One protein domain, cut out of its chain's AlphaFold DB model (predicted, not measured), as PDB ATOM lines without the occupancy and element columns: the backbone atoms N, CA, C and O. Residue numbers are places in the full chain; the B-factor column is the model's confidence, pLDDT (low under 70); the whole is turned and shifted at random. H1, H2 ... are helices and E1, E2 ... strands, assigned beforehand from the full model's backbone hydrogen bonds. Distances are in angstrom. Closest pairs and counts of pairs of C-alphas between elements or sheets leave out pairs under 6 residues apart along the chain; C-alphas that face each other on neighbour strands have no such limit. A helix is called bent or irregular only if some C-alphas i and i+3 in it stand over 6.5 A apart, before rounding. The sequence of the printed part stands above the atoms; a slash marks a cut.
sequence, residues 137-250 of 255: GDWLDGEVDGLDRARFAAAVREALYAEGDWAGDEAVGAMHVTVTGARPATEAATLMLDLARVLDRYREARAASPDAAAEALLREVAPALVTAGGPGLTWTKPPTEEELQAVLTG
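Overview. This is residues 137 to 250 of the 255 residues of an uncharacterized protein of Nonomuraea jiangxiensis (UniProt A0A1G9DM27). A four-stranded antiparallel sheet makes one wall of the domain, with helices H1 and H4 over one of its faces and helix H3 touching both of them. H2 follows strand E3 with no residue between them, grazes the sheet with its residues 195 to 198 and crosses H3 at a steep tilt of 61 degrees. The printed part has 114 residues with four named helices and four named strands, in the order H1 E1 E2 E3 H2 H3 E4 H4 along the chain, and its class is mixed, helices and strands. The sheet's order is E1, E2, E3, E4. The whole is compact, with a radius of gyration of the C-alphas of 13.9 A, yet elongated in outline, spanning 45 by 26 by 21 A.

Arrangement. The sheet holds E1, residues 164 to 169, E2, residues 174 to 179, E3, residues 189 to 194, and E4, residues 233 to 235; E1 and E4 are its edge strands. E1, E2 and E3 form a meander, each strand the antiparallel neighbour of the one before. The hairpin E1 and E2 has its directions at 166 degrees, with N 167 and O 176 within hydrogen-bond range at 2.9 A. The hairpin E2 and E3 stands at 159 degrees, with N 193 and O 175 at 2.8 A. E3 and E4, at 162 degrees, have N 192 and O 234 at 2.8 A. From edge to edge the strands' lines turn by 52 degrees. H1, residues 149 to 159, and H4, residues 241 to 249, are on the same face of the sheet, giving two layers, helices on one face of a sheet. H1 lies over E1 and E2 at a height over the sheet of 10.4 A and runs along the strands, at 23 degrees to E1 on the local plane; its closest C-alphas to E2 are those of Ala 153 and Met 175, 7.6 A apart. H4, at a height over the sheet of 9.7 A, lies over E2 and only just not over E3, on which 2 of its 9 C-alphas fall; it runs slantwise to the strands, at 54 degrees to E2 on the local plane. The closest C-alphas of E2 and H4 are those of Val 179 and Glu 243, 5.9 A apart. H3, residues 214 to 228, is the hub of the helices, touching three others, and only grazes the sheet with residues 222 to 226. H3 and H1 touch, the closest C-alphas being those of Arg 219 and Ala 159 at 4.5 A, and run the same way at a steep tilt of 69 degrees, only just short of about perpendicular. H3 touches H4 with residues 223 to 227 alone, Pro 223 and Leu 248 having the closest C-alphas at 5.5 A, at a shallow tilt of 16 degrees, opposite ways. H2, residues 195 to 208, touches H3, with the C-alphas of Tyr 202 and Val 221 closest at 6.3 A, at a steep tilt of 61 degrees, opposite ways. Helix packing is mostly crossed, but only just, with 1 of these 3 touching pairs at a shallow tilt. H2 only grazes the sheet with residues 195 to 198, and H2 and H4 are apart, as are H1 and H4. Every O i to N i+4 pair is within hydrogen-bond range in H1, H2 and H4, and 10 of 11 are in H3.

Along the chain. E1 and E2 each measure 16.5 A from first to last C-alpha, E3 16.7 A and E4 7.1 A. E3 ends at C-alpha 194, at (-37.075, 15.461, 13.966), and H2 follows with no residue between, 19.9 A long. H3 measures 20.9 A and is neither bent nor irregular, but only just: C-alphas 220 and 223 are 6.1 A apart. H1 begins at C-alpha 149, at (-43.911, 25.159, 10.699), and is 15.2 A long. H4 is 11.7 A long and ends at C-alpha 249, at (-51.281, 7.568, 26.023).

Size, cuts and confidence. The two C-alphas farthest apart are those of Ala 185 and Asp 211, at 46.0 A. The printed part has no cut. The link E2 to E3, of 9 residues, is short but not tight, and the other links are tight. Residues 137 to 148 hold no named element, and their C-alphas lie 14 to 20 A from the mean of the C-alphas. The mean pLDDT of the printed part is 88.7, and residues 181 to 186 and residue 250 are under 70.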
ATOM      1  N   GLY A 137     -32.587  20.685   7.942       78.31
ATOM      2  CA  GLY A 137     -32.806  22.132   8.114       78.31
ATOM      3  C   GLY A 137     -33.876  22.728   7.183       78.31
ATOM      4  O   GLY A 137     -34.534  23.705   7.529       78.31
ATOM      5  N   ASP A 138     -34.109  22.114   6.025       87.19
ATOM      6  CA  ASP A 138     -35.105  22.485   5.017       87.19
ATOM      7  C   ASP A 138     -36.344  21.572   5.069       87.19
ATOM      8  O   ASP A 138     -36.790  21.005   4.072       87.19
ATOM      9  N   TRP A 139     -36.909  21.373   6.261       92.94
ATOM     10  CA  TRP A 139     -37.934  20.344   6.449       92.94
ATOM     11  C   TRP A 139     -39.318  20.682   5.880       92.94
ATOM     12  O   TRP A 139     -39.968  19.784   5.339       92.94
ATOM     13  N   LEU A 140     -39.758  21.940   5.968       93.44
ATOM     14  CA  LEU A 140     -41.050  22.410   5.457       93.44
ATOM     15  C   LEU A 140     -40.887  23.761   4.757       93.44
ATOM     16  O   LEU A 140     -40.425  24.725   5.371       93.44
ATOM     17  N   ASP A 141     -41.291  23.826   3.493       90.75
ATOM     18  CA  ASP A 141     -41.383  25.061   2.717       90.75
ATOM     19  C   ASP A 141     -42.861  25.429   2.528       90.75
ATOM     20  O   ASP A 141     -43.652  24.606   2.062       90.75
ATOM     21  N   GLY A 142     -43.239  26.635   2.953       92.12
ATOM     22  CA  GLY A 142     -44.632  27.079   3.004       92.12
ATOM     23  C   GLY A 142     -45.473  26.341   4.054       92.12
ATOM     24  O   GLY A 142     -45.154  26.355   5.243       92.12
ATOM     25  N   GLU A 143     -46.570  25.731   3.606       95.56
ATOM     26  CA  GLU A 143     -47.575  25.089   4.458       95.56
ATOM     27  C   GLU A 143     -47.932  23.686   3.949       95.56
ATOM     28  O   GLU A 143     -47.853  23.393   2.754       95.56
ATOM     29  N   VAL A 144     -48.389  22.827   4.860       95.69
ATOM     30  CA  VAL A 144     -49.015  21.538   4.546       95.69
ATOM     31  C   VAL A 144     -50.407  21.500   5.166       95.69
ATOM     32  O   VAL A 144     -50.555  21.690   6.367       95.69
ATOM     33  N   ASP A 145     -51.448  21.315   4.352       95.25
ATOM     34  CA  ASP A 145     -52.850  21.344   4.801       95.25
ATOM     35  C   ASP A 145     -53.216  22.594   5.638       95.25
ATOM     36  O   ASP A 145     -53.994  22.526   6.586       95.25
ATOM     37  N   GLY A 146     -52.634  23.752   5.289       94.94
ATOM     38  CA  GLY A 146     -52.818  25.028   6.001       94.94
ATOM     39  C   GLY A 146     -52.001  25.175   7.296       94.94
ATOM     40  O   GLY A 146     -52.187  26.138   8.049       94.94
ATOM     41  N   LEU A 147     -51.116  24.216   7.583       96.69
ATOM     42  CA  LEU A 147     -50.198  24.230   8.716       96.69
ATOM     43  C   LEU A 147     -48.823  24.726   8.260       96.69
ATOM     44  O   LEU A 147     -48.130  24.051   7.495       96.69
ATOM     45  N   ASP A 148     -48.421  25.893   8.756       96.31
ATOM     46  CA  ASP A 148     -47.029  26.345   8.729       96.31
ATOM     47  C   ASP A 148     -46.165  25.539   9.726       96.31
ATOM     48  O   ASP A 148     -46.652  24.645  10.425       96.31
ATOM     49  N   ARG A 149     -44.865  25.852   9.811       95.62
ATOM     50  CA  ARG A 149     -43.911  25.159  10.699       95.62
ATOM     51  C   ARG A 149     -44.356  25.141  12.164       95.62
ATOM     52  O   ARG A 149     -44.318  24.082  12.789       95.62
ATOM     53  N   ALA A 150     -44.804  26.282  12.680       94.75
ATOM     54  CA  ALA A 150     -45.193  26.438  14.076       94.75
ATOM     55  C   ALA A 150     -46.492  25.691  14.382       94.75
ATOM     56  O   ALA A 150     -46.598  24.961  15.368       94.75
ATOM     57  N   ARG A 151     -47.489  25.808  13.498       96.38
ATOM     58  CA  ARG A 151     -48.759  25.085  13.626       96.38
ATOM     59  C   ARG A 151     -48.578  23.584  13.483       96.38
ATOM     60  O   ARG A 151     -49.236  22.836  14.200       96.38
ATOM     61  N   PHE A 152     -47.687  23.139  12.600       97.00
ATOM     62  CA  PHE A 152     -47.358  21.726  12.472       97.00
ATOM     63  C   PHE A 152     -46.685  21.205  13.746       97.00
ATOM     64  O   PHE A 152     -47.144  20.208  14.296       97.00
ATOM     65  N   ALA A 153     -45.670  21.897  14.275       95.38
ATOM     66  CA  ALA A 153     -45.019  21.525  15.535       95.38
ATOM     67  C   ALA A 153     -46.013  21.477  16.709       95.38
ATOM     68  O   ALA A 153     -46.045  20.499  17.456       95.38
ATOM     69  N   ALA A 154     -46.890  22.478  16.819       94.38
ATOM     70  CA  ALA A 154     -47.960  22.491  17.809       94.38
ATOM     71  C   ALA A 154     -48.917  21.303  17.634       94.38
ATOM     72  O   ALA A 154     -49.253  20.649  18.614       94.38
ATOM     73  N   ALA A 155     -49.320  20.969  16.406       95.62
ATOM     74  CA  ALA A 155     -50.193  19.828  16.148       95.62
ATOM     75  C   ALA A 155     -49.518  18.481  16.467       95.62
ATOM     76  O   ALA A 155     -50.184  17.574  16.963       95.62
ATOM     77  N   VAL A 156     -48.204  18.349  16.237       95.56
ATOM     78  CA  VAL A 156     -47.430  17.174  16.671       95.56
ATOM     79  C   VAL A 156     -47.379  17.099  18.195       95.56
ATOM     80  O   VAL A 156     -47.574  16.018  18.745       95.56
ATOM     81  N   ARG A 157     -47.177  18.230  18.881       93.25
ATOM     82  CA  ARG A 157     -47.252  18.290  20.343       93.25
ATOM     83  C   ARG A 157     -48.621  17.847  20.846       93.25
ATOM     84  O   ARG A 157     -48.670  16.990  21.700       93.25
ATOM     85  N   GLU A 158     -49.722  18.362  20.303       91.81
ATOM     86  CA  GLU A 158     -51.074  17.951  20.723       91.81
ATOM     87  C   GLU A 158     -51.390  16.481  20.389       91.81
ATOM     88  O   GLU A 158     -52.219  15.848  21.043       91.81
ATOM     89  N   ALA A 159     -50.756  15.927  19.352       92.56
ATOM     90  CA  ALA A 159     -50.867  14.512  19.011       92.56
ATOM     91  C   ALA A 159     -50.087  13.599  19.972       92.56
ATOM     92  O   ALA A 159     -50.366  12.400  20.027       92.56
ATOM     93  N   LEU A 160     -49.121  14.149  20.712       90.00
ATOM     94  CA  LEU A 160     -48.342  13.459  21.731       90.00
ATOM     95  C   LEU A 160     -48.839  13.892  23.110       90.00
ATOM     96  O   LEU A 160     -48.696  15.029  23.530       90.00
ATOM     97  N   TYR A 161     -49.385  12.965  23.875       78.25
ATOM     98  CA  TYR A 161     -50.052  13.279  25.136       78.25
ATOM     99  C   TYR A 161     -49.093  13.572  26.310       78.25
ATOM    100  O   TYR A 161     -49.496  13.501  27.471       78.25
ATOM    101  N   ALA A 162     -47.822  13.873  26.028       75.56
ATOM    102  CA  ALA A 162     -46.805  14.067  27.049       75.56
ATOM    103  C   ALA A 162     -47.086  15.333  27.875       75.56
ATOM    104  O   ALA A 162     -46.940  16.461  27.388       75.56
ATOM    105  N   GLU A 163     -47.420  15.141  29.151       71.69
ATOM    106  CA  GLU A 163     -47.345  16.188  30.167       71.69
ATOM    107  C   GLU A 163     -45.859  16.417  30.486       71.69
ATOM    108  O   GLU A 163     -45.216  15.625  31.176       71.69
ATOM    109  N   GLY A 164     -45.277  17.463  29.904       74.75
ATOM    110  CA  GLY A 164     -43.845  17.719  30.001       74.75
ATOM    111  C   GLY A 164     -43.458  19.120  29.558       74.75
ATOM    112  O   GLY A 164     -44.260  19.868  28.993       74.75
ATOM    113  N   ASP A 165     -42.208  19.473  29.831       83.25
ATOM    114  CA  ASP A 165     -41.633  20.747  29.414       83.25
ATOM    115  C   ASP A 165     -41.164  20.634  27.958       83.25
ATOM    116  O   ASP A 165     -40.104  20.074  27.656       83.25
ATOM    117  N   TRP A 166     -42.026  21.098  27.053       87.88
ATOM    118  CA  TRP A 166     -41.788  21.113  25.616       87.88
ATOM    119  C   TRP A 166     -40.897  22.288  25.224       87.88
ATOM    120  O   TRP A 166     -41.170  23.439  25.560       87.88
ATOM    121  N   ALA A 167     -39.880  22.002  24.424       87.44
ATOM    122  CA  ALA A 167     -39.028  23.004  23.810       87.44
ATOM    123  C   ALA A 167     -38.570  22.536  22.424       87.44
ATOM    124  O   ALA A 167     -38.751  21.382  22.033       87.44
ATOM    125  N   GLY A 168     -38.019  23.444  21.633       85.62
ATOM    126  CA  GLY A 168     -37.638  23.133  20.266       85.62
ATOM    127  C   GLY A 168     -37.268  24.367  19.470       85.62
ATOM    128  O   GLY A 168     -37.418  25.495  19.934       85.62
ATOM    129  N   ASP A 169     -36.792  24.109  18.262       89.44
ATOM    130  CA  ASP A 169     -36.498  25.117  17.259       89.44
ATOM    131  C   ASP A 169     -37.099  24.649  15.931       89.44
ATOM    132  O   ASP A 169     -36.551  23.825  15.192       89.44
ATOM    133  N   GLU A 170     -38.284  25.175  15.653       89.94
ATOM    134  CA  GLU A 170     -39.078  24.860  14.471       89.94
ATOM    135  C   GLU A 170     -38.380  25.313  13.182       89.94
ATOM    136  O   GLU A 170     -38.665  24.774  12.110       89.94
ATOM    137  N   ALA A 171     -37.443  26.270  13.251       89.00
ATOM    138  CA  ALA A 171     -36.705  26.727  12.080       89.00
ATOM    139  C   ALA A 171     -35.804  25.618  11.523       89.00
ATOM    140  O   ALA A 171     -35.702  25.491  10.303       89.00
ATOM    141  N   VAL A 172     -35.240  24.785  12.404       90.25
ATOM    142  CA  VAL A 172     -34.406  23.623  12.046       90.25
ATOM    143  C   VAL A 172     -35.122  22.277  12.202       90.25
ATOM    144  O   VAL A 172     -34.507  21.232  12.007       90.25
ATOM    145  N   GLY A 173     -36.414  22.285  12.539       93.06
ATOM    146  CA  GLY A 173     -37.220  21.069  12.685       93.06
ATOM    147  C   GLY A 173     -36.961  20.299  13.982       93.06
ATOM    148  O   GLY A 173     -37.277  19.115  14.063       93.06
ATOM    149  N   ALA A 174     -36.391  20.953  14.995       93.38
ATOM    150  CA  ALA A 174     -36.114  20.362  16.294       93.38
ATOM    151  C   ALA A 174     -37.328  20.450  17.221       93.38
ATOM    152  O   ALA A 174     -37.854  21.537  17.457       93.38
ATOM    153  N   MET A 175     -37.693  19.338  17.854       93.44
ATOM    154  CA  MET A 175     -38.648  19.330  18.963       93.44
ATOM    155  C   MET A 175     -38.182  18.362  20.051       93.44
ATOM    156  O   MET A 175     -37.659  17.292  19.750       93.44
ATOM    157  N   HIS A 176     -38.354  18.722  21.317       92.00
ATOM    158  CA  HIS A 176     -38.042  17.851  22.439       92.00
ATOM    159  C   HIS A 176     -38.968  18.081  23.636       92.00
ATOM    160  O   HIS A 176     -39.501  19.171  23.833       92.00
ATOM    161  N   VAL A 177     -39.158  17.033  24.436       91.25
ATOM    162  CA  VAL A 177     -39.972  17.076  25.655       91.25
ATOM    163  C   VAL A 177     -39.293  16.300  26.764       91.25
ATOM    164  O   VAL A 177     -38.923  15.139  26.583       91.25
ATOM    165  N   THR A 178     -39.126  16.948  27.913       88.19
ATOM    166  CA  THR A 178     -38.692  16.280  29.140       88.19
ATOM    167  C   THR A 178     -39.906  15.657  29.812       88.19
ATOM    168  O   THR A 178     -40.848  16.360  30.182       88.19
ATOM    169  N   VAL A 179     -39.895  14.330  29.935       84.06
ATOM    170  CA  VAL A 179     -41.016  13.553  30.465       84.06
ATOM    171  C   VAL A 179     -40.740  13.238  31.923       84.06
ATOM    172  O   VAL A 179     -39.796  12.519  32.240       84.06
ATOM    173  N   THR A 180     -41.559  13.773  32.822       72.44
ATOM    174  CA  THR A 180     -41.393  13.501  34.252       72.44
ATOM    175  C   THR A 180     -42.139  12.215  34.591       72.44
ATOM    176  O   THR A 180     -43.357  12.149  34.442       72.44
ATOM    177  N   GLY A 181     -41.425  11.174  35.026       61.31
ATOM    178  CA  GLY A 181     -42.059   9.967  35.561       61.31
ATOM    179  C   GLY A 181     -42.829  10.253  36.858       61.31
ATOM    180  O   GLY A 181     -42.571  11.235  37.552       61.31
ATOM    181  N   ALA A 182     -43.750   9.363  37.241       50.62
ATOM    182  CA  ALA A 182     -44.590   9.526  38.436       50.62
ATOM    183  C   ALA A 182     -43.809   9.497  39.771       50.62
ATOM    184  O   ALA A 182     -44.386   9.735  40.834       50.62
ATOM    185  N   ARG A 183     -42.503   9.193  39.747       49.41
ATOM    186  CA  ARG A 183     -41.637   9.183  40.929       49.41
ATOM    187  C   ARG A 183     -40.621  10.329  40.878       49.41
ATOM    188  O   ARG A 183     -39.801  10.352  39.965       49.41
ATOM    189  N   PRO A 184     -40.560  11.187  41.911       47.91
ATOM    190  CA  PRO A 184     -39.642  12.332  41.977       47.91
ATOM    191  C   PRO A 184     -38.162  11.958  42.204       47.91
ATOM    192  O   PRO A 184     -37.373  12.807  42.596       47.91
ATOM    193  N   ALA A 185     -37.771  10.695  42.004       46.28
ATOM    194  CA  ALA A 185     -36.440  10.184  42.355       46.28
ATOM    195  C   ALA A 185     -35.618   9.682  41.155       46.28
ATOM    196  O   ALA A 185     -34.447   9.349  41.318       46.28
ATOM    197  N   THR A 186     -36.207   9.604  39.961       53.72
ATOM    198  CA  THR A 186     -35.496   9.230  38.734       53.72
ATOM    199  C   THR A 186     -35.433  10.438  37.822       53.72
ATOM    200  O   THR A 186     -36.464  10.946  37.395       53.72
ATOM    201  N   GLU A 187     -34.217  10.896  37.542       71.25
ATOM    202  CA  GLU A 187     -33.915  11.855  36.481       71.25
ATOM    203  C   GLU A 187     -34.778  11.604  35.225       71.25
ATOM    204  O   GLU A 187     -34.774  10.488  34.698       71.25
ATOM    205  N   ALA A 188     -35.461  12.630  34.725       79.44
ATOM    206  CA  ALA A 188     -36.348  12.530  33.568       79.44
ATOM    207  C   ALA A 188     -35.590  12.263  32.254       79.44
ATOM    208  O   ALA A 188     -34.538  12.856  31.987       79.44
ATOM    209  N   ALA A 189     -36.132  11.394  31.403       87.12
ATOM    210  CA  ALA A 189     -35.693  11.260  30.021       87.12
ATOM    211  C   ALA A 189     -36.297  12.370  29.143       87.12
ATOM    212  O   ALA A 189     -37.474  12.719  29.253       87.12
ATOM    213  N   THR A 190     -35.492  12.899  28.221       91.06
ATOM    214  CA  THR A 190     -35.953  13.869  27.222       91.06
ATOM    215  C   THR A 190     -36.043  13.181  25.868       91.06
ATOM    216  O   THR A 190     -35.036  12.679  25.356       91.06
ATOM    217  N   LEU A 191     -37.241  13.157  25.286       94.00
ATOM    218  CA  LEU A 191     -37.470  12.727  23.909       94.00
ATOM    219  C   LEU A 191     -37.005  13.835  22.966       94.00
ATOM    220  O   LEU A 191     -37.368  14.989  23.159       94.00
ATOM    221  N   MET A 192     -36.242  13.482  21.938       95.06
ATOM    222  CA  MET A 192     -35.815  14.358  20.849       95.06
ATOM    223  C   MET A 192     -36.427  13.861  19.542       95.06
ATOM    224  O   MET A 192     -36.331  12.674  19.223       95.06
ATOM    225  N   LEU A 193     -37.037  14.766  18.785       95.44
ATOM    226  CA  LEU A 193     -37.800  14.485  17.575       95.44
ATOM    227  C   LEU A 193     -37.347  15.388  16.426       95.44
ATOM    228  O   LEU A 193     -37.140  16.589  16.602       95.44
ATOM    229  N   ASP A 194     -37.253  14.783  15.245       96.19
ATOM    230  CA  ASP A 194     -37.075  15.461  13.966       96.19
ATOM    231  C   ASP A 194     -38.448  15.660  13.310       96.19
ATOM    232  O   ASP A 194     -39.085  14.708  12.837       96.19
ATOM    233  N   LEU A 195     -38.914  16.909  13.266       96.75
ATOM    234  CA  LEU A 195     -40.188  17.274  12.646       96.75
ATOM    235  C   LEU A 195     -40.209  16.962  11.146       96.75
ATOM    236  O   LEU A 195     -41.278  16.668  10.606       96.75
ATOM    237  N   ALA A 196     -39.052  16.941  10.477       96.50
ATOM    238  CA  ALA A 196     -38.961  16.547   9.076       96.50
ATOM    239  C   ALA A 196     -39.407  15.101   8.874       96.50
ATOM    240  O   ALA A 196     -40.159  14.796   7.944       96.50
ATOM    241  N   ARG A 197     -38.995  14.209   9.780       95.75
ATOM    242  CA  ARG A 197     -39.405  12.812   9.722       95.75
ATOM    243  C   ARG A 197     -40.887  12.635  10.017       95.75
ATOM    244  O   ARG A 197     -41.532  11.814   9.361       95.75
ATOM    245  N   VAL A 198     -41.433  13.389  10.971       96.56
ATOM    246  CA  VAL A 198     -42.877  13.369  11.248       96.56
ATOM    247  C   VAL A 198     -43.657  13.831  10.016       96.56
ATOM    248  O   VAL A 198     -44.621  13.179   9.624       96.56
ATOM    249  N   LEU A 199     -43.196  14.892   9.352       97.31
ATOM    250  CA  LEU A 199     -43.794  15.404   8.122       97.31
ATOM    251  C   LEU A 199     -43.749  14.396   6.968       97.31
ATOM    252  O   LEU A 199     -44.739  14.247   6.253       97.31
ATOM    253  N   ASP A 200     -42.637  13.684   6.781       96.38
ATOM    254  CA  ASP A 200     -42.531  12.660   5.736       96.38
ATOM    255  C   ASP A 200     -43.579  11.550   5.954       96.38
ATOM    256  O   ASP A 200     -44.315  11.195   5.031       96.38
ATOM    257  N   ARG A 201     -43.743  11.078   7.198       96.44
ATOM    258  CA  ARG A 201     -44.772  10.080   7.552       96.44
ATOM    259  C   ARG A 201     -46.191  10.623   7.454       96.44
ATOM    260  O   ARG A 201     -47.100   9.910   7.036       96.44
ATOM    261  N   TYR A 202     -46.384  11.887   7.805       97.31
ATOM    262  CA  TYR A 202     -47.656  12.569   7.628       97.31
ATOM    263  C   TYR A 202     -48.069  12.617   6.155       97.31
ATOM    264  O   TYR A 202     -49.207  12.297   5.827       97.31
ATOM    265  N   ARG A 203     -47.141  12.952   5.249       97.19
ATOM    266  CA  ARG A 203     -47.394  12.978   3.800       97.19
ATOM    267  C   ARG A 203     -47.742  11.597   3.250       97.19
ATOM    268  O   ARG A 203     -48.646  11.488   2.424       97.19
ATOM    269  N   GLU A 204     -47.072  10.547   3.725       96.94
ATOM    270  CA  GLU A 204     -47.418   9.159   3.391       96.94
ATOM    271  C   GLU A 204     -48.850   8.814   3.839       96.94
ATOM    272  O   GLU A 204     -49.641   8.298   3.047       96.94
ATOM    273  N   ALA A 205     -49.214   9.162   5.077       97.00
ATOM    274  CA  ALA A 205     -50.551   8.927   5.617       97.00
ATOM    275  C   ALA A 205     -51.632   9.747   4.887       97.00
ATOM    276  O   ALA A 205     -52.695   9.222   4.557       97.00
ATOM    277  N   ARG A 206     -51.341  11.010   4.550       97.44
ATOM    278  CA  ARG A 206     -52.204  11.883   3.742       97.44
ATOM    279  C   ARG A 206     -52.443  11.311   2.349       97.44
ATOM    280  O   ARG A 206     -53.571  11.341   1.870       97.44
ATOM    281  N   ALA A 207     -51.410  10.779   1.700       97.31
ATOM    282  CA  ALA A 207     -51.553  10.152   0.387       97.31
ATOM    283  C   ALA A 207     -52.426   8.885   0.443       97.31
ATOM    284  O   ALA A 207     -53.181   8.621  -0.492       97.31
ATOM    285  N   ALA A 208     -52.344   8.120   1.536       97.12
ATOM    286  CA  ALA A 208     -53.183   6.944   1.759       97.12
ATOM    287  C   ALA A 208     -54.639   7.302   2.115       97.12
ATOM    288  O   ALA A 208     -55.556   6.579   1.724       97.12
ATOM    289  N   SER A 209     -54.846   8.425   2.807       96.69
ATOM    290  CA  SER A 209     -56.150   8.886   3.300       96.69
ATOM    291  C   SER A 209     -56.377  10.377   2.988       96.69
ATOM    292  O   SER A 209     -56.323  11.211   3.900       96.69
ATOM    293  N   PRO A 210     -56.659  10.745   1.719       95.44
ATOM    294  CA  PRO A 210     -56.715  12.146   1.288       95.44
ATOM    295  C   PRO A 210     -57.758  12.991   2.022       95.44
ATOM    296  O   PRO A 210     -57.491  14.150   2.323       95.44
ATOM    297  N   ASP A 211     -58.900  12.395   2.370       96.00
ATOM    298  CA  ASP A 211     -60.041  13.092   2.978       96.00
ATOM    299  C   ASP A 211     -59.983  13.159   4.518       96.00
ATOM    300  O   ASP A 211     -60.873  13.726   5.152       96.00
ATOM    301  N   ALA A 212     -58.965  12.566   5.153       96.25
ATOM    302  CA  ALA A 212     -58.853  12.555   6.612       96.25
ATOM    303  C   ALA A 212     -58.558  13.957   7.180       96.25
ATOM    304  O   ALA A 212     -57.894  14.779   6.555       96.25
ATOM    305  N   ALA A 213     -58.991  14.253   8.403       96.12
ATOM    306  CA  ALA A 213     -58.555  15.484   9.064       96.12
ATOM    307  C   ALA A 213     -57.040  15.427   9.346       96.12
ATOM    308  O   ALA A 213     -56.519  14.375   9.726       96.12
ATOM    309  N   ALA A 214     -56.332  16.550   9.193       95.31
ATOM    310  CA  ALA A 214     -54.891  16.628   9.450       95.31
ATOM    311  C   ALA A 214     -54.541  16.173  10.876       95.31
ATOM    312  O   ALA A 214     -53.605  15.404  11.087       95.31
ATOM    313  N   GLU A 215     -55.351  16.581  11.847       94.38
ATOM    314  CA  GLU A 215     -55.188  16.236  13.252       94.38
ATOM    315  C   GLU A 215     -55.439  14.748  13.510       94.38
ATOM    316  O   GLU A 215     -54.861  14.178  14.430       94.38
ATOM    317  N   ALA A 216     -56.307  14.099  12.730       95.44
ATOM    318  CA  ALA A 216     -56.521  12.659  12.844       95.44
ATOM    319  C   ALA A 216     -55.286  11.888  12.356       95.44
ATOM    320  O   ALA A 216     -54.822  10.987  13.048       95.44
ATOM    321  N   LEU A 217     -54.709  12.304  11.222       97.19
ATOM    322  CA  LEU A 217     -53.478  11.708  10.698       97.19
ATOM    323  C   LEU A 217     -52.297  11.908  11.655       97.19
ATOM    324  O   LEU A 217     -51.551  10.967  11.904       97.19
ATOM    325  N   LEU A 218     -52.130  13.100  12.235       96.62
ATOM    326  CA  LEU A 218     -51.035  13.360  13.178       96.62
ATOM    327  C   LEU A 218     -51.164  12.553  14.477       96.62
ATOM    328  O   LEU A 218     -50.151  12.053  14.966       96.62
ATOM    329  N   ARG A 219     -52.389  12.356  14.987       95.25
ATOM    330  CA  ARG A 219     -52.659  11.482  16.147       95.25
ATOM    331  C   ARG A 219     -52.350  10.011  15.887       95.25
ATOM    332  O   ARG A 219     -52.125   9.270  16.834       95.25
ATOM    333  N   GLU A 220     -52.321   9.582  14.631       94.31
ATOM    334  CA  GLU A 220     -51.859   8.244  14.263       94.31
ATOM    335  C   GLU A 220     -50.335   8.220  14.068       94.31
ATOM    336  O   GLU A 220     -49.632   7.382  14.634       94.31
ATOM    337  N   VAL A 221     -49.807   9.176  13.301       95.38
ATOM    338  CA  VAL A 221     -48.407   9.206  12.863       95.38
ATOM    339  C   VAL A 221     -47.432   9.449  14.012       95.38
ATOM    340  O   VAL A 221     -46.429   8.737  14.107       95.38
ATOM    341  N   ALA A 222     -47.682  10.443  14.871       94.44
ATOM    342  CA  ALA A 222     -46.712  10.831  15.892       94.44
ATOM    343  C   ALA A 222     -46.522   9.737  16.967       94.44
ATOM    344  O   ALA A 222     -45.374   9.330  17.182       94.44
ATOM    345  N   PRO A 223     -47.583   9.152  17.564       93.31
ATOM    346  CA  PRO A 223     -47.425   8.028  18.490       93.31
ATOM    347  C   PRO A 223     -46.833   6.777  17.827       93.31
ATOM    348  O   PRO A 223     -46.014   6.083  18.438       93.31
ATOM    349  N   ALA A 224     -47.188   6.490  16.568       92.00
ATOM    350  CA  ALA A 224     -46.619   5.358  15.834       92.00
ATOM    351  C   ALA A 224     -45.108   5.518  15.603       92.00
ATOM    352  O   ALA A 224     -44.361   4.542  15.712       92.00
ATOM    353  N   LEU A 225     -44.644   6.741  15.326       93.06
ATOM    354  CA  LEU A 225     -43.220   7.044  15.205       93.06
ATOM    355  C   LEU A 225     -42.488   6.783  16.528       93.06
ATOM    356  O   LEU A 225     -41.496   6.054  16.532       93.06
ATOM    357  N   VAL A 226     -43.011   7.316  17.639       92.25
ATOM    358  CA  VAL A 226     -42.448   7.118  18.987       92.25
ATOM    359  C   VAL A 226     -42.394   5.634  19.354       92.25
ATOM    360  O   VAL A 226     -41.348   5.144  19.776       92.25
ATOM    361  N   THR A 227     -43.477   4.896  19.105       90.88
ATOM    362  CA  THR A 227     -43.570   3.451  19.377       90.88
ATOM    363  C   THR A 227     -42.571   2.640  18.552       90.88
ATOM    364  O   THR A 227     -42.000   1.668  19.046       90.88
ATOM    365  N   ALA A 228     -42.334   3.024  17.295       88.00
ATOM    366  CA  ALA A 228     -41.397   2.319  16.426       88.00
ATOM    367  C   ALA A 228     -39.926   2.480  16.856       88.00
ATOM    368  O   ALA A 228     -39.098   1.657  16.466       88.00
ATOM    369  N   GLY A 229     -39.587   3.524  17.629       81.00
ATOM    370  CA  GLY A 229     -38.240   3.724  18.183       81.00
ATOM    371  C   GLY A 229     -37.127   3.857  17.132       81.00
ATOM    372  O   GLY A 229     -36.005   3.409  17.367       81.00
ATOM    373  N   GLY A 230     -37.449   4.401  15.953       80.38
ATOM    374  CA  GLY A 230     -36.599   4.382  14.757       80.38
ATOM    375  C   GLY A 230     -35.991   5.738  14.356       80.38
ATOM    376  O   GLY A 230     -35.969   6.677  15.144       80.38
ATOM    377  N   PRO A 231     -35.493   5.860  13.110       85.06
ATOM    378  CA  PRO A 231     -34.891   7.097  12.607       85.06
ATOM    379  C   PRO A 231     -35.835   8.301  12.704       85.06
ATOM    380  O   PRO A 231     -37.007   8.176  12.346       85.06
ATOM    381  N   GLY A 232     -35.302   9.466  13.078       90.12
ATOM    382  CA  GLY A 232     -36.068  10.700  13.302       90.12
ATOM    383  C   GLY A 232     -36.502  10.921  14.753       90.12
ATOM    384  O   GLY A 232     -37.188  11.896  15.045       90.12
ATOM    385  N   LEU A 233     -36.101  10.035  15.667       94.50
ATOM    386  CA  LEU A 233     -36.212  10.271  17.099       94.50
ATOM    387  C   LEU A 233     -35.042   9.657  17.858       94.50
ATOM    388  O   LEU A 233     -34.443   8.666  17.439       94.50
ATOM    389  N   THR A 234     -34.738  10.222  19.017       94.88
ATOM    390  CA  THR A 234     -33.881   9.582  20.011       94.88
ATOM    391  C   THR A 234     -34.212  10.119  21.399       94.88
ATOM    392  O   THR A 234     -35.088  10.961  21.550       94.88
ATOM    393  N   TRP A 235     -33.534   9.623  22.423       93.81
ATOM    394  CA  TRP A 235     -33.725  10.078  23.795       93.81
ATOM    395  C   TRP A 235     -32.387  10.500  24.384       93.81
ATOM    396  O   TRP A 235     -31.343   9.965  23.997       93.81
ATOM    397  N   THR A 236     -32.398  11.442  25.328       91.38
ATOM    398  CA  THR A 236     -31.173  11.837  26.044       91.38
ATOM    399  C   THR A 236     -30.560  10.661  26.797       91.38
ATOM    400  O   THR A 236     -29.337  10.530  26.857       91.38
ATOM    401  N   LYS A 237     -31.416   9.757  27.269       87.25
ATOM    402  CA  LYS A 237     -31.081   8.459  27.841       87.25
ATOM    403  C   LYS A 237     -32.225   7.470  27.593       87.25
ATOM    404  O   LYS A 237     -33.320   7.906  27.255       87.25
ATOM    405  N   PRO A 238     -31.992   6.155  27.735       87.19
ATOM    406  CA  PRO A 238     -33.054   5.152  27.714       87.19
ATOM    407  C   PRO A 238     -34.294   5.577  28.526       87.19
ATOM    408  O   PRO A 238     -34.146   5.765  29.734       87.19
ATOM    409  N   PRO A 239     -35.482   5.729  27.907       88.38
ATOM    410  CA  PRO A 239     -36.698   5.997  28.660       88.38
ATOM    411  C   PRO A 239     -37.122   4.744  29.426       88.38
ATOM    412  O   PRO A 239     -36.921   3.609  28.977       88.38
ATOM    413  N   THR A 240     -37.744   4.956  30.574       87.06
ATOM    414  CA  THR A 240     -38.524   3.939  31.272       87.06
ATOM    415  C   THR A 240     -39.824   3.648  30.518       87.06
ATOM    416  O   THR A 240     -40.271   4.424  29.670       87.06
ATOM    417  N   GLU A 241     -40.458   2.519  30.832       86.88
ATOM    418  CA  GLU A 241     -41.774   2.191  30.274       86.88
ATOM    419  C   GLU A 241     -42.823   3.249  30.653       86.88
ATOM    420  O   GLU A 241     -43.616   3.643  29.807       86.88
ATOM    421  N   GLU A 242     -42.779   3.767  31.884       85.62
ATOM    422  CA  GLU A 242     -43.679   4.827  32.352       85.62
ATOM    423  C   GLU A 242     -43.509   6.124  31.547       85.62
ATOM    424  O   GLU A 242     -44.501   6.695  31.097       85.62
ATOM    425  N   GLU A 243     -42.270   6.560  31.299       87.00
ATOM    426  CA  GLU A 243     -41.991   7.747  30.475       87.00
ATOM    427  C   GLU A 243     -42.446   7.550  29.022       87.00
ATOM    428  O   GLU A 243     -43.022   8.455  28.419       87.00
ATOM    429  N   LEU A 244     -42.252   6.354  28.457       88.88
ATOM    430  CA  LEU A 244     -42.744   6.048  27.115       88.88
ATOM    431  C   LEU A 244     -44.280   6.085  27.057       88.88
ATOM    432  O   LEU A 244     -44.846   6.666  26.130       88.88
ATOM    433  N   GLN A 245     -44.964   5.504  28.048       87.62
ATOM    434  CA  GLN A 245     -46.428   5.517  28.117       87.62
ATOM    435  C   GLN A 245     -46.991   6.925  28.319       87.62
ATOM    436  O   GLN A 245     -48.007   7.258  27.703       87.62
ATOM    437  N   ALA A 246     -46.319   7.766  29.110       86.81
ATOM    438  CA  ALA A 246     -46.709   9.158  29.312       86.81
ATOM    439  C   ALA A 246     -46.722   9.948  27.992       86.81
ATOM    440  O   ALA A 246     -47.641  10.729  27.758       86.81
ATOM    441  N   VAL A 247     -45.771   9.692  27.086       87.31
ATOM    442  CA  VAL A 247     -45.762  10.311  25.746       87.31
ATOM    443  C   VAL A 247     -46.888   9.786  24.851       87.31
ATOM    444  O   VAL A 247     -47.473  10.548  24.082       87.31
ATOM    445  N   LEU A 248     -47.176   8.484  24.916       86.69
ATOM    446  CA  LEU A 248     -48.060   7.812  23.958       86.69
ATOM    447  C   LEU A 248     -49.546   7.888  24.305       86.69
ATOM    448  O   LEU A 248     -50.375   7.987  23.406       86.69
ATOM    449  N   THR A 249     -49.889   7.773  25.582       76.25
ATOM    450  CA  THR A 249     -51.281   7.568  26.023       76.25
ATOM    451  C   THR A 249     -51.817   8.713  26.865       76.25
ATOM    452  O   THR A 249     -53.020   8.776  27.125       76.25
ATOM    453  N   GLY A 250     -50.929   9.626  27.264       60.81
ATOM    454  CA  GLY A 250     -51.206  10.606  28.294       60.81
ATOM    455  C   GLY A 250     -51.357   9.895  29.617       60.81
ATOM    456  O   GLY A 250     -51.631   8.697  29.686       60.81
TER     457      GLY A 250